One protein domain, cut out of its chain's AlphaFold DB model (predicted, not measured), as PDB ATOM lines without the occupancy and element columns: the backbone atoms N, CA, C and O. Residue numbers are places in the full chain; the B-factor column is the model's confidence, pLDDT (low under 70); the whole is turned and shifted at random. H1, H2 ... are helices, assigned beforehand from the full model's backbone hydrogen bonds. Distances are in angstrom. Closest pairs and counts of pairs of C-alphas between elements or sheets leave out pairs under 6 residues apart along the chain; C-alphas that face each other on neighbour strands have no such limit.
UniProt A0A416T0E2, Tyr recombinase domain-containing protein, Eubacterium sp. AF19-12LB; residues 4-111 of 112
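This is residues 4 to 111 of the 112 residues of the protein "Tyr recombinase domain-containing protein" of Eubacterium sp. AF19-12LB (UniProt A0A416T0E2). A small core of crossed helices has H3 in its middle, with the short helices H4 and H5 packed on it and H2 crossing its first part. H1 reaches out at one end of the long axis, meeting H2 with residues 10 to 14 alone, and at the other end H6 sticks out with residues 98 to 104 and 106 to 111 standing free. The printed part has 108 residues with six named helices, H1 to H6 in order along the chain, and no named strand; the class is all helix. It is only just compact, close to loose, with a radius of gyration of the C-alphas of 15.2 A, and its elongated outline spans 49 by 32 by 27 A.

H1, residues 4 to 16, and H2, residues 25 to 38, only just touch, with 3 pairs of C-alphas within 8 A. The closest C-alphas are those of Ile 14 and Ser 26, 7.1 A apart; the helices run opposite ways at a steep tilt of 46 degrees. H2 touches H3, residues 55 to 68, at a steep tilt of 53 degrees, the same way; their closest C-alphas, of Ala 28 and Val 55, are 5.6 A apart. H3 is the hub, touching three helices. H3 and H4, residues 73 to 79, form a helical hairpin, opposite ways at a steep tilt of 38 degrees; H3 touches H4 with residues 63 to 67 alone, and the closest C-alphas, of Ile 67 and Ile 73, are 6.8 A apart. With residues 59 to 64 alone H3 touches H5, residues 85 to 92, opposite ways at a steep tilt of 61 degrees; the closest C-alphas, of Lys 60 and Tyr 92, are 4.5 A apart. H4 touches H5 and is only just about perpendicular to it, at 73 degrees, with the closest C-alphas, of Arg 77 and Glu 85, 5.9 A apart. H6, residues 99 to 110, touches no helix. In H1, H2, H3, H4, H5 and H6 every O i to N i+4 pair is within hydrogen-bond range.

H1 begins at C-alpha 4, (4.794, 37.526, -39.824), and is 18.5 A long from first to last C-alpha. H2 measures 20.1 A and H3 19.9 A; H3 begins at C-alpha 55, (-18.380, 31.687, -47.400). H4 measures 9.7 A and H5 10.1 A. H6, 16.7 A long, ends at C-alpha 110, (-13.373, 66.531, -40.798).

The two C-alphas farthest apart, of Gln 18 and Ser 111, are 50.1 A apart. The printed part has no cut. The link from H2 to H3, residues 39 to 54, is long. The mean pLDDT of the printed part is 73.5; 31 residues are under 70, among them residues 13 to 29 and 47 to 53.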
ATOM      1  N   ARG A   4       4.012  38.692 -39.400       62.62
ATOM      2  CA  ARG A   4       4.794  37.526 -39.824       62.62
ATOM      3  C   ARG A   4       4.145  36.212 -39.395       62.62
ATOM      4  O   ARG A   4       3.995  35.330 -40.226       62.62
ATOM      5  N   TYR A   5       3.665  36.141 -38.155       72.69
ATOM      6  CA  TYR A   5       2.954  34.972 -37.640       72.69
ATOM      7  C   TYR A   5       1.715  34.630 -38.477       72.69
ATOM      8  O   TYR A   5       1.539  33.485 -38.871       72.69
ATOM      9  N   LEU A   6       0.895  35.631 -38.815       57.50
ATOM     10  CA  LEU A   6      -0.288  35.438 -39.665       57.50
ATOM     11  C   LEU A   6       0.074  34.917 -41.059       57.50
ATOM     12  O   LEU A   6      -0.632  34.075 -41.608       57.50
ATOM     13  N   LYS A   7       1.181  35.409 -41.621       61.62
ATOM     14  CA  LYS A   7       1.660  34.993 -42.939       61.62
ATOM     15  C   LYS A   7       2.144  33.542 -42.919       61.62
ATOM     16  O   LYS A   7       1.748  32.762 -43.778       61.62
ATOM     17  N   ASP A   8       2.948  33.183 -41.924       73.00
ATOM     18  CA  ASP A   8       3.491  31.831 -41.767       73.00
ATOM     19  C   ASP A   8       2.373  30.816 -41.463       73.00
ATOM     20  O   ASP A   8       2.329  29.734 -42.050       73.00
ATOM     21  N   TRP A   9       1.401  31.205 -40.633       77.38
ATOM     22  CA  TRP A   9       0.197  30.420 -40.372       77.38
ATOM     23  C   TRP A   9      -0.635  30.212 -41.645       77.38
ATOM     24  O   TRP A   9      -0.948  29.071 -41.984       77.38
ATOM     25  N   ALA A  10      -0.911  31.265 -42.420       60.47
ATOM     26  CA  ALA A  10      -1.661  31.142 -43.670       60.47
ATOM     27  C   ALA A  10      -0.951  30.233 -44.694       60.47
ATOM     28  O   ALA A  10      -1.606  29.431 -45.363       60.47
ATOM     29  N   TYR A  11       0.384  30.298 -44.785       64.62
ATOM     30  CA  TYR A  11       1.159  29.387 -45.632       64.62
ATOM     31  C   TYR A  11       1.063  27.928 -45.185       64.62
ATOM     32  O   TYR A  11       0.913  27.060 -46.043       64.62
ATOM     33  N   SER A  12       1.102  27.648 -43.877       72.50
ATOM     34  CA  SER A  12       0.956  26.272 -43.372       72.50
ATOM     35  C   SER A  12      -0.371  25.645 -43.812       72.50
ATOM     36  O   SER A  12      -0.394  24.537 -44.341       72.50
ATOM     37  N   LYS A  13      -1.463  26.416 -43.761       69.12
ATOM     38  CA  LYS A  13      -2.798  25.978 -44.189       69.12
ATOM     39  C   LYS A  13      -2.886  25.708 -45.690       69.12
ATOM     40  O   LYS A  13      -3.550  24.762 -46.106       69.12
ATOM     41  N   ILE A  14      -2.204  26.506 -46.515       64.44
ATOM     42  CA  ILE A  14      -2.138  26.288 -47.972       64.44
ATOM     43  C   ILE A  14      -1.517  24.924 -48.294       64.44
ATOM     44  O   ILE A  14      -2.002  24.226 -49.188       64.44
ATOM     45  N   ILE A  15      -0.473  24.550 -47.553       66.44
ATOM     46  CA  ILE A  15       0.238  23.279 -47.715       66.44
ATOM     47  C   ILE A  15      -0.627  22.117 -47.212       66.44
ATOM     48  O   ILE A  15      -0.853  21.169 -47.965       66.44
ATOM     49  N   ASP A  16      -1.163  22.220 -45.992       69.62
ATOM     50  CA  ASP A  16      -1.934  21.155 -45.335       69.62
ATOM     51  C   ASP A  16      -3.171  20.733 -46.141       69.62
ATOM     52  O   ASP A  16      -3.484  19.548 -46.247       69.62
ATOM     53  N   TYR A  17      -3.858  21.698 -46.756       64.69
ATOM     54  CA  TYR A  17      -5.083  21.453 -47.523       64.69
ATOM     55  C   TYR A  17      -4.855  21.292 -49.036       64.69
ATOM     56  O   TYR A  17      -5.828  21.260 -49.790       64.69
ATOM     57  N   GLN A  18      -3.598  21.198 -49.495       64.44
ATOM     58  CA  GLN A  18      -3.229  21.060 -50.917       64.44
ATOM     59  C   GLN A  18      -3.943  22.075 -51.825       64.44
ATOM     60  O   GLN A  18      -4.510  21.759 -52.877       64.44
ATOM     61  N   LEU A  19      -3.944  23.327 -51.381       62.59
ATOM     62  CA  LEU A  19      -4.731  24.388 -51.983       62.59
ATOM     63  C   LEU A  19      -4.139  24.805 -53.331       62.59
ATOM     64  O   LEU A  19      -3.094  25.444 -53.410       62.59
ATOM     65  N   THR A  20      -4.831  24.457 -54.415       60.28
ATOM     66  CA  THR A  20      -4.488  24.928 -55.766       60.28
ATOM     67  C   THR A  20      -5.003  26.353 -55.998       60.28
ATOM     68  O   THR A  20      -5.899  26.829 -55.299       60.28
ATOM     69  N   SER A  21      -4.487  27.040 -57.021       53.84
ATOM     70  CA  SER A  21      -4.878  28.410 -57.408       53.84
ATOM     71  C   SER A  21      -6.346  28.576 -57.834       53.84
ATOM     72  O   SER A  21      -6.753  29.674 -58.218       53.84
ATOM     73  N   LYS A  22      -7.175  27.522 -57.760       54.22
ATOM     74  CA  LYS A  22      -8.629  27.618 -57.933       54.22
ATOM     75  C   LYS A  22      -9.231  28.402 -56.759       54.22
ATOM     76  O   LYS A  22      -9.692  27.839 -55.770       54.22
ATOM     77  N   ALA A  23      -9.215  29.718 -56.955       50.97
ATOM     78  CA  ALA A  23      -9.572  30.901 -56.166       50.97
ATOM     79  C   ALA A  23     -10.725  30.852 -55.135       50.97
ATOM     80  O   ALA A  23     -10.993  31.862 -54.486       50.97
ATOM     81  N   PHE A  24     -11.430  29.736 -54.951       50.09
ATOM     82  CA  PHE A  24     -12.617  29.662 -54.095       50.09
ATOM     83  C   PHE A  24     -12.465  28.710 -52.900       50.09
ATOM     84  O   PHE A  24     -12.926  29.039 -51.808       50.09
ATOM     85  N   GLY A  25     -11.797  27.561 -53.070       53.84
ATOM     86  CA  GLY A  25     -11.659  26.551 -52.007       53.84
ATOM     87  C   GLY A  25     -10.730  27.001 -50.880       53.84
ATOM     88  O   GLY A  25     -11.087  26.939 -49.707       53.84
ATOM     89  N   SER A  26      -9.579  27.555 -51.250       58.09
ATOM     90  CA  SER A  26      -8.558  28.050 -50.321       58.09
ATOM     91  C   SER A  26      -9.053  29.243 -49.508       58.09
ATOM     92  O   SER A  26      -8.889  29.306 -48.293       58.09
ATOM     93  N   MET A  27      -9.756  30.152 -50.185       64.56
ATOM     94  CA  MET A  27     -10.369  31.333 -49.587       64.56
ATOM     95  C   MET A  27     -11.446  30.953 -48.566       64.56
ATOM     96  O   MET A  27     -11.552  31.565 -47.508       64.56
ATOM     97  N   ALA A  28     -12.238  29.920 -48.868       65.56
ATOM     98  CA  ALA A  28     -13.292  29.439 -47.986       65.56
ATOM     99  C   ALA A  28     -12.782  28.902 -46.651       65.56
ATOM    100  O   ALA A  28     -13.475  29.061 -45.648       65.56
ATOM    101  N   LEU A  29     -11.617  28.251 -46.649       67.56
ATOM    102  CA  LEU A  29     -11.006  27.714 -45.436       67.56
ATOM    103  C   LEU A  29     -10.363  28.827 -44.614       67.56
ATOM    104  O   LEU A  29     -10.710  28.979 -43.448       67.56
ATOM    105  N   ILE A  30      -9.533  29.664 -45.244       71.00
ATOM    106  CA  ILE A  30      -8.846  30.773 -44.564       71.00
ATOM    107  C   ILE A  30      -9.861  31.732 -43.932       71.00
ATOM    108  O   ILE A  30      -9.716  32.122 -42.778       71.00
ATOM    109  N   LEU A  31     -10.931  32.081 -44.650       71.88
ATOM    110  CA  LEU A  31     -11.965  32.965 -44.110       71.88
ATOM    111  C   LEU A  31     -12.798  32.328 -43.006       71.88
ATOM    112  O   LEU A  31     -13.258  33.053 -42.130       71.88
ATOM    113  N   ARG A  32     -13.019  31.008 -43.053       72.38
ATOM    114  CA  ARG A  32     -13.683  30.307 -41.951       72.38
ATOM    115  C   ARG A  32     -12.810  30.319 -40.708       72.38
ATOM    116  O   ARG A  32     -13.306  30.694 -39.662       72.38
ATOM    117  N   GLU A  33     -11.520  30.033 -40.839       75.25
ATOM    118  CA  GLU A  33     -10.601  30.069 -39.700       75.25
ATOM    119  C   GLU A  33     -10.443  31.493 -39.127       75.25
ATOM    120  O   GLU A  33     -10.443  31.659 -37.910       75.25
ATOM    121  N   ILE A  34     -10.386  32.537 -39.970       73.88
ATOM    122  CA  ILE A  34     -10.393  33.939 -39.501       73.88
ATOM    123  C   ILE A  34     -11.699  34.264 -38.769       73.88
ATOM    124  O   ILE A  34     -11.670  34.915 -37.729       73.88
ATOM    125  N   PHE A  35     -12.841  33.827 -39.303       74.19
ATOM    126  CA  PHE A  35     -14.138  34.034 -38.665       74.19
ATOM    127  C   PHE A  35     -14.241  33.293 -37.328       74.19
ATOM    128  O   PHE A  35     -14.699  33.879 -36.351       74.19
ATOM    129  N   ASP A  36     -13.785  32.044 -37.266       74.12
ATOM    130  CA  ASP A  36     -13.816  31.224 -36.056       74.12
ATOM    131  C   ASP A  36     -12.945  31.825 -34.951       74.12
ATOM    132  O   ASP A  36     -13.387  31.848 -33.803       74.12
ATOM    133  N   LEU A  37     -11.770  32.366 -35.310       76.06
ATOM    134  CA  LEU A  37     -10.884  33.103 -34.405       76.06
ATOM    135  C   LEU A  37     -11.517  34.423 -33.942       76.06
ATOM    136  O   LEU A  37     -11.502  34.741 -32.759       76.06
ATOM    137  N   ALA A  38     -12.078  35.204 -34.867       70.12
ATOM    138  CA  ALA A  38     -12.683  36.498 -34.549       70.12
ATOM    139  C   ALA A  38     -13.973  36.371 -33.721       70.12
ATOM    140  O   ALA A  38     -14.341  37.312 -33.020       70.12
ATOM    141  N   SER A  39     -14.642  35.222 -33.802       71.19
ATOM    142  CA  SER A  39     -15.840  34.896 -33.022       71.19
ATOM    143  C   SER A  39     -15.535  34.039 -31.791       71.19
ATOM    144  O   SER A  39     -16.459  33.523 -31.159       71.19
ATOM    145  N   ASP A  40     -14.257  33.800 -31.491       75.56
ATOM    146  CA  ASP A  40     -13.844  33.116 -30.272       75.56
ATOM    147  C   ASP A  40     -14.210  33.962 -29.047       75.56
ATOM    148  O   ASP A  40     -14.176  35.190 -29.117       75.56
ATOM    149  N   GLU A  41     -14.561  33.323 -27.930       70.25
ATOM    150  CA  GLU A  41     -14.966  34.018 -26.701       70.25
ATOM    151  C   GLU A  41     -13.866  34.938 -26.160       70.25
ATOM    152  O   GLU A  41     -14.171  35.955 -25.540       70.25
ATOM    153  N   GLU A  42     -12.596  34.621 -26.436       72.94
ATOM    154  CA  GLU A  42     -11.457  35.450 -26.040       72.94
ATOM    155  C   GLU A  42     -11.424  36.801 -26.776       72.94
ATOM    156  O   GLU A  42     -11.039  37.815 -26.190       72.94
ATOM    157  N   PHE A  43     -11.839  36.835 -28.047       70.50
ATOM    158  CA  PHE A  43     -11.763  38.033 -28.892       70.50
ATOM    159  C   PHE A  43     -13.119  38.727 -29.060       70.50
ATOM    160  O   PHE A  43     -13.175  39.956 -29.028       70.50
ATOM    161  N   ASN A  44     -14.192  37.952 -29.257       68.19
ATOM    162  CA  ASN A  44     -15.582  38.379 -29.449       68.19
ATOM    163  C   ASN A  44     -15.743  39.610 -30.366       68.19
ATOM    164  O   ASN A  44     -16.517  40.526 -30.092       68.19
ATOM    165  N   ILE A  45     -14.965  39.647 -31.450       70.12
ATOM    166  CA  ILE A  45     -14.961  40.745 -32.425       70.12
ATOM    167  C   ILE A  45     -16.159  40.606 -33.372       70.12
ATOM    168  O   ILE A  45     -16.703  41.601 -33.846       70.12
ATOM    169  N   ILE A  46     -16.571  39.367 -33.662       70.06
ATOM    170  CA  ILE A  46     -17.709  39.048 -34.525       70.06
ATOM    171  C   ILE A  46     -18.692  38.169 -33.751       70.06
ATOM    172  O   ILE A  46     -18.302  37.177 -33.142       70.06
ATOM    173  N   ASP A  47     -19.981  38.510 -33.809       66.38
ATOM    174  CA  ASP A  47     -21.027  37.722 -33.158       66.38
ATOM    175  C   ASP A  47     -21.187  36.341 -33.824       66.38
ATOM    176  O   ASP A  47     -21.480  36.214 -35.021       66.38
ATOM    177  N   ARG A  48     -21.028  35.284 -33.019       62.50
ATOM    178  CA  ARG A  48     -21.145  33.875 -33.422       62.50
ATOM    179  C   ARG A  48     -22.601  33.441 -33.653       62.50
ATOM    180  O   ARG A  48     -22.826  32.377 -34.229       62.50
ATOM    181  N   ASN A  49     -23.598  34.262 -33.289       57.47
ATOM    182  CA  ASN A  49     -25.036  33.976 -33.468       57.47
ATOM    183  C   ASN A  49     -25.533  34.025 -34.928       57.47
ATOM    184  O   ASN A  49     -26.732  33.957 -35.225       57.47
ATOM    185  N   ILE A  50     -24.617  34.125 -35.883       55.19
ATOM    186  CA  ILE A  50     -24.929  34.185 -37.299       55.19
ATOM    187  C   ILE A  50     -25.213  32.766 -37.827       55.19
ATOM    188  O   ILE A  50     -24.306  32.023 -38.197       55.19
ATOM    189  N   LYS A  51     -26.503  32.399 -37.927       51.38
ATOM    190  CA  LYS A  51     -26.987  31.195 -38.636       51.38
ATOM    191  C   LYS A  51     -26.277  31.042 -39.989       51.38
ATOM    192  O   LYS A  51     -26.474  31.874 -40.873       51.38
ATOM    193  N   TYR A  52     -25.472  29.984 -40.122       51.94
ATOM    194  CA  TYR A  52     -24.834  29.459 -41.341       51.94
ATOM    195  C   TYR A  52     -24.843  30.427 -42.541       51.94
ATOM    196  O   TYR A  52     -25.694  30.367 -43.434       51.94
ATOM    197  N   ARG A  53     -23.892  31.363 -42.569       62.75
ATOM    198  CA  ARG A  53     -23.695  32.242 -43.727       62.75
ATOM    199  C   ARG A  53     -22.786  31.559 -44.747       62.75
ATOM    200  O   ARG A  53     -21.821  30.892 -44.392       62.75
ATOM    201  N   SER A  54     -23.094  31.725 -46.036       71.31
ATOM    202  CA  SER A  54     -22.209  31.254 -47.104       71.31
ATOM    203  C   SER A  54     -20.824  31.894 -46.964       71.31
ATOM    204  O   SER A  54     -20.705  33.028 -46.501       71.31
ATOM    205  N   VAL A  55     -19.777  31.199 -47.415       71.44
ATOM    206  CA  VAL A  55     -18.380  31.687 -47.400       71.44
ATOM    207  C   VAL A  55     -18.260  33.115 -47.931       71.44
ATOM    208  O   VAL A  55     -17.527  33.934 -47.391       71.44
ATOM    209  N   HIS A  56     -19.014  33.432 -48.980       76.06
ATOM    210  CA  HIS A  56     -19.019  34.762 -49.569       76.06
ATOM    211  C   HIS A  56     -19.555  35.835 -48.606       76.06
ATOM    212  O   HIS A  56     -19.018  36.935 -48.568       76.06
ATOM    213  N   LYS A  57     -20.568  35.531 -47.785       76.88
ATOM    214  CA  LYS A  57     -21.051  36.454 -46.747       76.88
ATOM    215  C   LYS A  57     -20.034  36.620 -45.613       76.88
ATOM    216  O   LYS A  57     -19.845  37.741 -45.161       76.88
ATOM    217  N   ILE A  58     -19.360  35.541 -45.203       77.62
ATOM    218  CA  ILE A  58     -18.264  35.608 -44.219       77.62
ATOM    219  C   ILE A  58     -17.133  36.498 -44.753       77.62
ATOM    220  O   ILE A  58     -16.666  37.385 -44.047       77.62
ATOM    221  N   ARG A  59     -16.765  36.337 -46.033       79.81
ATOM    222  CA  ARG A  59     -15.755  37.166 -46.713       79.81
ATOM    223  C   ARG A  59     -16.062  38.654 -46.618       79.81
ATOM    224  O   ARG A  59     -15.165  39.438 -46.345       79.81
ATOM    225  N   LYS A  60     -17.324  39.028 -46.835       83.12
ATOM    226  CA  LYS A  60     -17.790  40.417 -46.734       83.12
ATOM    227  C   LYS A  60     -17.655  40.959 -45.316       83.12
ATOM    228  O   LYS A  60     -17.144  42.058 -45.139       83.12
ATOM    229  N   THR A  61     -18.065  40.175 -44.318       82.94
ATOM    230  CA  THR A  61     -17.942  40.566 -42.908       82.94
ATOM    231  C   THR A  61     -16.478  40.775 -42.529       82.94
ATOM    232  O   THR A  61     -16.127  41.872 -42.122       82.94
ATOM    233  N   VAL A  62     -15.607  39.790 -42.772       81.06
ATOM    234  CA  VAL A  62     -14.171  39.902 -42.458       81.06
ATOM    235  C   VAL A  62     -13.531  41.086 -43.191       81.06
ATOM    236  O   VAL A  62     -12.772  41.841 -42.594       81.06
ATOM    237  N   CYS A  63     -13.845  41.282 -44.474       85.25
ATOM    238  CA  CYS A  63     -13.300  42.395 -45.252       85.25
ATOM    239  C   CYS A  63     -13.733  43.761 -44.709       85.25
ATOM    240  O   CYS A  63     -12.896  44.655 -44.614       85.25
ATOM    241  N   SER A  64     -15.003  43.910 -44.331       84.50
ATOM    242  CA  SER A  64     -15.521  45.164 -43.772       84.50
ATOM    243  C   SER A  64     -14.878  45.447 -42.413       84.50
ATOM    244  O   SER A  64     -14.274  46.497 -42.242       84.50
ATOM    245  N   THR A  65     -14.823  44.454 -41.516       83.94
ATOM    246  CA  THR A  65     -14.190  44.593 -40.193       83.94
ATOM    247  C   THR A  65     -12.713  44.994 -40.267       83.94
ATOM    248  O   THR A  65     -12.259  45.828 -39.484       83.94
ATOM    249  N   LEU A  66     -11.940  44.425 -41.202       83.44
ATOM    250  CA  LEU A  66     -10.523  44.781 -41.368       83.44
ATOM    251  C   LEU A  66     -10.350  46.242 -41.815       83.44
ATOM    252  O   LEU A  66      -9.455  46.927 -41.320       83.44
ATOM    253  N   ILE A  67     -11.200  46.717 -42.727       87.31
ATOM    254  CA  ILE A  67     -11.176  48.105 -43.209       87.31
ATOM    255  C   ILE A  67     -11.651  49.073 -42.123       87.31
ATOM    256  O   ILE A  67     -10.975  50.070 -41.882       87.31
ATOM    257  N   ASP A  68     -12.730  48.737 -41.413       83.81
ATOM    258  CA  ASP A  68     -13.273  49.534 -40.303       83.81
ATOM    259  C   ASP A  68     -12.252  49.677 -39.159       83.81
ATOM    260  O   ASP A  68     -12.178  50.709 -38.497       83.81
ATOM    261  N   SER A  69     -11.380  48.677 -38.982       81.06
ATOM    262  CA  SER A  69     -10.255  48.719 -38.034       81.06
ATOM    263  C   SER A  69      -9.084  49.610 -38.488       81.06
ATOM    264  O   SER A  69      -8.057  49.676 -37.811       81.06
ATOM    265  N   GLY A  70      -9.191  50.272 -39.645       83.75
ATOM    266  CA  GLY A  70      -8.178  51.179 -40.187       83.75
ATOM    267  C   GLY A  70      -7.016  50.488 -40.909       83.75
ATOM    268  O   GLY A  70      -5.973  51.108 -41.132       83.75
ATOM    269  N   ILE A  71      -7.151  49.209 -41.276       84.81
ATOM    270  CA  ILE A  71      -6.109  48.497 -42.028       84.81
ATOM    271  C   ILE A  71      -6.078  49.010 -43.470       84.81
ATOM    272  O   ILE A  71      -7.103  49.170 -44.125       84.81
ATOM    273  N   ASN A  72      -4.870  49.231 -43.996       88.38
ATOM    274  CA  ASN A  72      -4.679  49.688 -45.368       88.38
ATOM    275  C   ASN A  72      -5.319  48.727 -46.393       88.38
ATOM    276  O   ASN A  72      -5.077  47.517 -46.359       88.38
ATOM    277  N   ILE A  73      -6.059  49.286 -47.357       86.06
ATOM    278  CA  ILE A  73      -6.793  48.535 -48.386       86.06
ATOM    279  C   ILE A  73      -5.918  47.563 -49.185       86.06
ATOM    280  O   ILE A  73      -6.374  46.464 -49.481       86.06
ATOM    281  N   ASN A  74      -4.648  47.882 -49.459       82.94
ATOM    282  CA  ASN A  74      -3.747  46.969 -50.172       82.94
ATOM    283  C   ASN A  74      -3.415  45.733 -49.330       82.94
ATOM    284  O   ASN A  74      -3.315  44.630 -49.859       82.94
ATOM    285  N   THR A  75      -3.303  45.895 -48.008       82.19
ATOM    286  CA  THR A  75      -3.107  44.758 -47.094       82.19
ATOM    287  C   THR A  75      -4.362  43.890 -47.042       82.19
ATOM    288  O   THR A  75      -4.264  42.666 -47.087       82.19
ATOM    289  N   VAL A  76      -5.548  44.506 -47.006       83.25
ATOM    290  CA  VAL A  76      -6.816  43.766 -47.050       83.25
ATOM    291  C   VAL A  76      -6.995  43.062 -48.398       83.25
ATOM    292  O   VAL A  76      -7.362  41.895 -48.408       83.25
ATOM    293  N   ARG A  77      -6.661  43.703 -49.526       85.50
ATOM    294  CA  ARG A  77      -6.671  43.108 -50.875       85.50
ATOM    295  C   ARG A  77      -5.810  41.847 -50.947       85.50
ATOM    296  O   ARG A  77      -6.255  40.840 -51.494       85.50
ATOM    297  N   GLU A  78      -4.602  41.893 -50.384       79.50
ATOM    298  CA  GLU A  78      -3.689  40.745 -50.314       79.50
ATOM    299  C   GLU A  78      -4.265  39.605 -49.464       79.50
ATOM    300  O   GLU A  78      -4.265  38.459 -49.912       79.50
ATOM    301  N   ILE A  79      -4.816  39.913 -48.280       76.12
ATOM    302  CA  ILE A  79      -5.507  38.930 -47.421       76.12
ATOM    303  C   ILE A  79      -6.711  38.330 -48.154       76.12
ATOM    304  O   ILE A  79      -6.975  37.134 -48.049       76.12
ATOM    305  N   MET A  80      -7.431  39.159 -48.914       78.94
ATOM    306  CA  MET A  80      -8.606  38.766 -49.682       78.94
ATOM    307  C   MET A  80      -8.268  38.030 -50.988       78.94
ATOM    308  O   MET A  80      -9.170  37.538 -51.666       78.94
ATOM    309  N   VAL A  81      -6.979  37.943 -51.328       78.00
ATOM    310  CA  VAL A  81      -6.456  37.340 -52.560       78.00
ATOM    311  C   VAL A  81      -7.142  37.929 -53.801       78.00
ATOM    312  O   VAL A  81      -7.558  37.223 -54.719       78.00
ATOM    313  N   HIS A  82      -7.306  39.251 -53.817       82.81
ATOM    314  CA  HIS A  82      -7.860  39.973 -54.958       82.81
ATOM    315  C   HIS A  82      -6.744  40.562 -55.828       82.81
ATOM    316  O   HIS A  82      -5.729  41.066 -55.335       82.81
ATOM    317  N   SER A  83      -6.955  40.521 -57.142       79.06
ATOM    318  CA  SER A  83      -6.077  41.140 -58.138       79.06
ATOM    319  C   SER A  83      -6.012  42.658 -57.998       79.06
ATOM    320  O   SER A  83      -4.957  43.242 -58.211       79.06
ATOM    321  N   ASP A  84      -7.124  43.269 -57.604       79.81
ATOM    322  CA  ASP A  84      -7.337  44.712 -57.619       79.81
ATOM    323  C   ASP A  84      -8.139  45.181 -56.393       79.81
ATOM    324  O   ASP A  84      -8.913  44.440 -55.769       79.81
ATOM    325  N   GLU A  85      -7.904  46.432 -56.006       84.94
ATOM    326  CA  GLU A  85      -8.533  47.090 -54.862       84.94
ATOM    327  C   GLU A  85     -10.021  47.338 -55.127       84.94
ATOM    328  O   GLU A  85     -10.831  47.241 -54.205       84.94
ATOM    329  N   GLU A  86     -10.394  47.586 -56.387       85.81
ATOM    330  CA  GLU A  86     -11.776  47.841 -56.799       85.81
ATOM    331  C   GLU A  86     -12.686  46.661 -56.454       85.81
ATOM    332  O   GLU A  86     -13.759  46.845 -55.879       85.81
ATOM    333  N   THR A  87     -12.242  45.432 -56.721       80.62
ATOM    334  CA  THR A  87     -12.981  44.223 -56.357       80.62
ATOM    335  C   THR A  87     -13.207  44.155 -54.854       80.62
ATOM    336  O   THR A  87     -14.305  43.785 -54.433       80.62
ATOM    337  N   THR A  88     -12.204  44.541 -54.058       80.88
ATOM    338  CA  THR A  88     -12.262  44.563 -52.587       80.88
ATOM    339  C   THR A  88     -13.283  45.584 -52.096       80.88
ATOM    340  O   THR A  88     -14.191  45.222 -51.349       80.88
ATOM    341  N   LEU A  89     -13.198  46.823 -52.580       82.31
ATOM    342  CA  LEU A  89     -14.083  47.914 -52.174       82.31
ATOM    343  C   LEU A  89     -15.523  47.699 -52.658       82.31
ATOM    344  O   LEU A  89     -16.478  47.719 -51.890       82.31
ATOM    345  N   ARG A  90     -15.714  47.431 -53.949       82.00
ATOM    346  CA  ARG A  90     -17.055  47.425 -54.546       82.00
ATOM    347  C   ARG A  90     -17.908  46.247 -54.089       82.00
ATOM    348  O   ARG A  90     -19.122  46.371 -53.970       82.00
ATOM    349  N   ASN A  91     -17.288  45.084 -53.892       79.00
ATOM    350  CA  ASN A  91     -18.030  43.841 -53.699       79.00
ATOM    351  C   ASN A  91     -17.894  43.258 -52.288       79.00
ATOM    352  O   ASN A  91     -18.662  42.349 -51.963       79.00
ATOM    353  N   TYR A  92     -16.930  43.719 -51.477       77.00
ATOM    354  CA  TYR A  92     -16.603  43.093 -50.191       77.00
ATOM    355  C   TYR A  92     -16.556  44.037 -48.989       77.00
ATOM    356  O   TYR A  92     -16.634  43.522 -47.876       77.00
ATOM    357  N   THR A  93     -16.520  45.358 -49.173       81.00
ATOM    358  CA  THR A  93     -16.662  46.317 -48.067       81.00
ATOM    359  C   THR A  93     -18.084  46.857 -48.004       81.00
ATOM    360  O   THR A  93     -18.593  47.385 -48.992       81.00
ATOM    361  N   PHE A  94     -18.722  46.709 -46.850       80.31
ATOM    362  CA  PHE A  94     -20.062  47.208 -46.563       80.31
ATOM    363  C   PHE A  94     -19.992  48.025 -45.282       80.31
ATOM    364  O   PHE A  94     -19.355  47.578 -44.333       80.31
ATOM    365  N   ASP A  95     -20.646  49.188 -45.256       75.44
ATOM    366  CA  ASP A  95     -20.775  49.945 -44.011       75.44
ATOM    367  C   ASP A  95     -21.566  49.098 -43.010       75.44
ATOM    368  O   ASP A  95     -22.675  48.634 -43.304       75.44
ATOM    369  N   THR A  96     -20.937  48.812 -41.872       69.44
ATOM    370  CA  THR A  96     -21.533  48.025 -40.791       69.44
ATOM    371  C   THR A  96     -22.095  48.902 -39.677       69.44
ATOM    372  O   THR A  96     -22.733  48.377 -38.764       69.44
ATOM    373  N   ASN A  97     -21.906  50.222 -39.769       72.88
ATOM    374  CA  ASN A  97     -22.366  51.182 -38.778       72.88
ATOM    375  C   ASN A  97     -23.824  51.586 -39.022       72.88
ATOM    376  O   ASN A  97     -24.347  51.521 -40.137       72.88
ATOM    377  N   GLU A  98     -24.488  52.052 -37.964       74.62
ATOM    378  CA  GLU A  98     -25.743  52.774 -38.134       74.62
ATOM    379  C   GLU A  98     -25.472  54.142 -38.771       74.62
ATOM    380  O   GLU A  98     -24.450  54.770 -38.502       74.62
ATOM    381  N   ALA A  99     -26.412  54.643 -39.580       73.06
ATOM    382  CA  ALA A  99     -26.242  55.907 -40.307       73.06
ATOM    383  C   ALA A  99     -25.829  57.077 -39.389       73.06
ATOM    384  O   ALA A  99     -24.985  57.892 -39.754       73.06
ATOM    385  N   SER A 100     -26.356  57.114 -38.160       74.38
ATOM    386  CA  SER A 100     -25.990  58.124 -37.163       74.38
ATOM    387  C   SER A 100     -24.539  58.042 -36.689       74.38
ATOM    388  O   SER A 100     -23.977  59.049 -36.264       74.38
ATOM    389  N   ASP A 101     -23.940  56.854 -36.698       76.75
ATOM    390  CA  ASP A 101     -22.546  56.658 -36.303       76.75
ATOM    391  C   ASP A 101     -21.598  56.976 -37.457       76.75
ATOM    392  O   ASP A 101     -20.556  57.596 -37.225       76.75
ATOM    393  N   THR A 102     -22.007  56.685 -38.695       77.88
ATOM    394  CA  THR A 102     -21.308  57.136 -39.904       77.88
ATOM    395  C   THR A 102     -21.222  58.663 -39.943       77.88
ATOM    396  O   THR A 102     -20.131  59.209 -40.113       77.88
ATOM    397  N   ASP A 103     -22.323  59.371 -39.672       80.19
ATOM    398  CA  ASP A 103     -22.338  60.840 -39.630       80.19
ATOM    399  C   ASP A 103     -21.377  61.403 -38.567       80.19
ATOM    400  O   ASP A 103     -20.603  62.326 -38.838       80.19
ATOM    401  N   LYS A 104     -21.357  60.818 -37.360       81.56
ATOM    402  CA  LYS A 104     -20.408  61.209 -36.299       81.56
ATOM    403  C   LYS A 104     -18.960  60.953 -36.708       81.56
ATOM    404  O   LYS A 104     -18.098  61.780 -36.414       81.56
ATOM    405  N   ALA A 105     -18.681  59.819 -37.350       78.81
ATOM    406  CA  ALA A 105     -17.342  59.473 -37.814       78.81
ATOM    407  C   ALA A 105     -16.852  60.455 -38.889       78.81
ATOM    408  O   ALA A 105     -15.715  60.921 -38.809       78.81
ATOM    409  N   VAL A 106     -17.725  60.839 -39.826       81.62
ATOM    410  CA  VAL A 106     -17.439  61.856 -40.849       81.62
ATOM    411  C   VAL A 106     -17.155  63.211 -40.202       81.62
ATOM    412  O   VAL A 106     -16.125  63.818 -40.490       81.62
ATOM    413  N   ILE A 107     -18.008  63.662 -39.276       84.81
ATOM    414  CA  ILE A 107     -17.799  64.925 -38.552       84.81
ATOM    415  C   ILE A 107     -16.472  64.890 -37.792       84.81
ATOM    416  O   ILE A 107     -15.687  65.828 -37.898       84.81
ATOM    417  N   LYS A 108     -16.180  63.804 -37.070       84.38
ATOM    418  CA  LYS A 108     -14.928  63.640 -36.321       84.38
ATOM    419  C   LYS A 108     -13.698  63.670 -37.232       84.38
ATOM    420  O   LYS A 108     -12.699  64.264 -36.852       84.38
ATOM    421  N   ALA A 109     -13.762  63.047 -38.406       82.62
ATOM    422  CA  ALA A 109     -12.655  63.022 -39.360       82.62
ATOM    423  C   ALA A 109     -12.397  64.389 -40.016       82.62
ATOM    424  O   ALA A 109     -11.257  64.705 -40.344       82.62
ATOM    425  N   LEU A 110     -13.449  65.190 -40.209       85.69
ATOM    426  CA  LEU A 110     -13.373  66.531 -40.798       85.69
ATOM    427  C   LEU A 110     -13.138  67.642 -39.766       85.69
ATOM    428  O   LEU A 110     -12.826  68.768 -40.146       85.69
ATOM    429  N   SER A 111     -13.300  67.340 -38.478       75.12
ATOM    430  CA  SER A 111     -13.008  68.264 -37.384       75.12
ATOM    431  C   SER A 111     -11.495  68.314 -37.168       75.12
ATOM    432  O   SER A 111     -10.939  67.475 -36.460       75.12
TER     433      SER A 111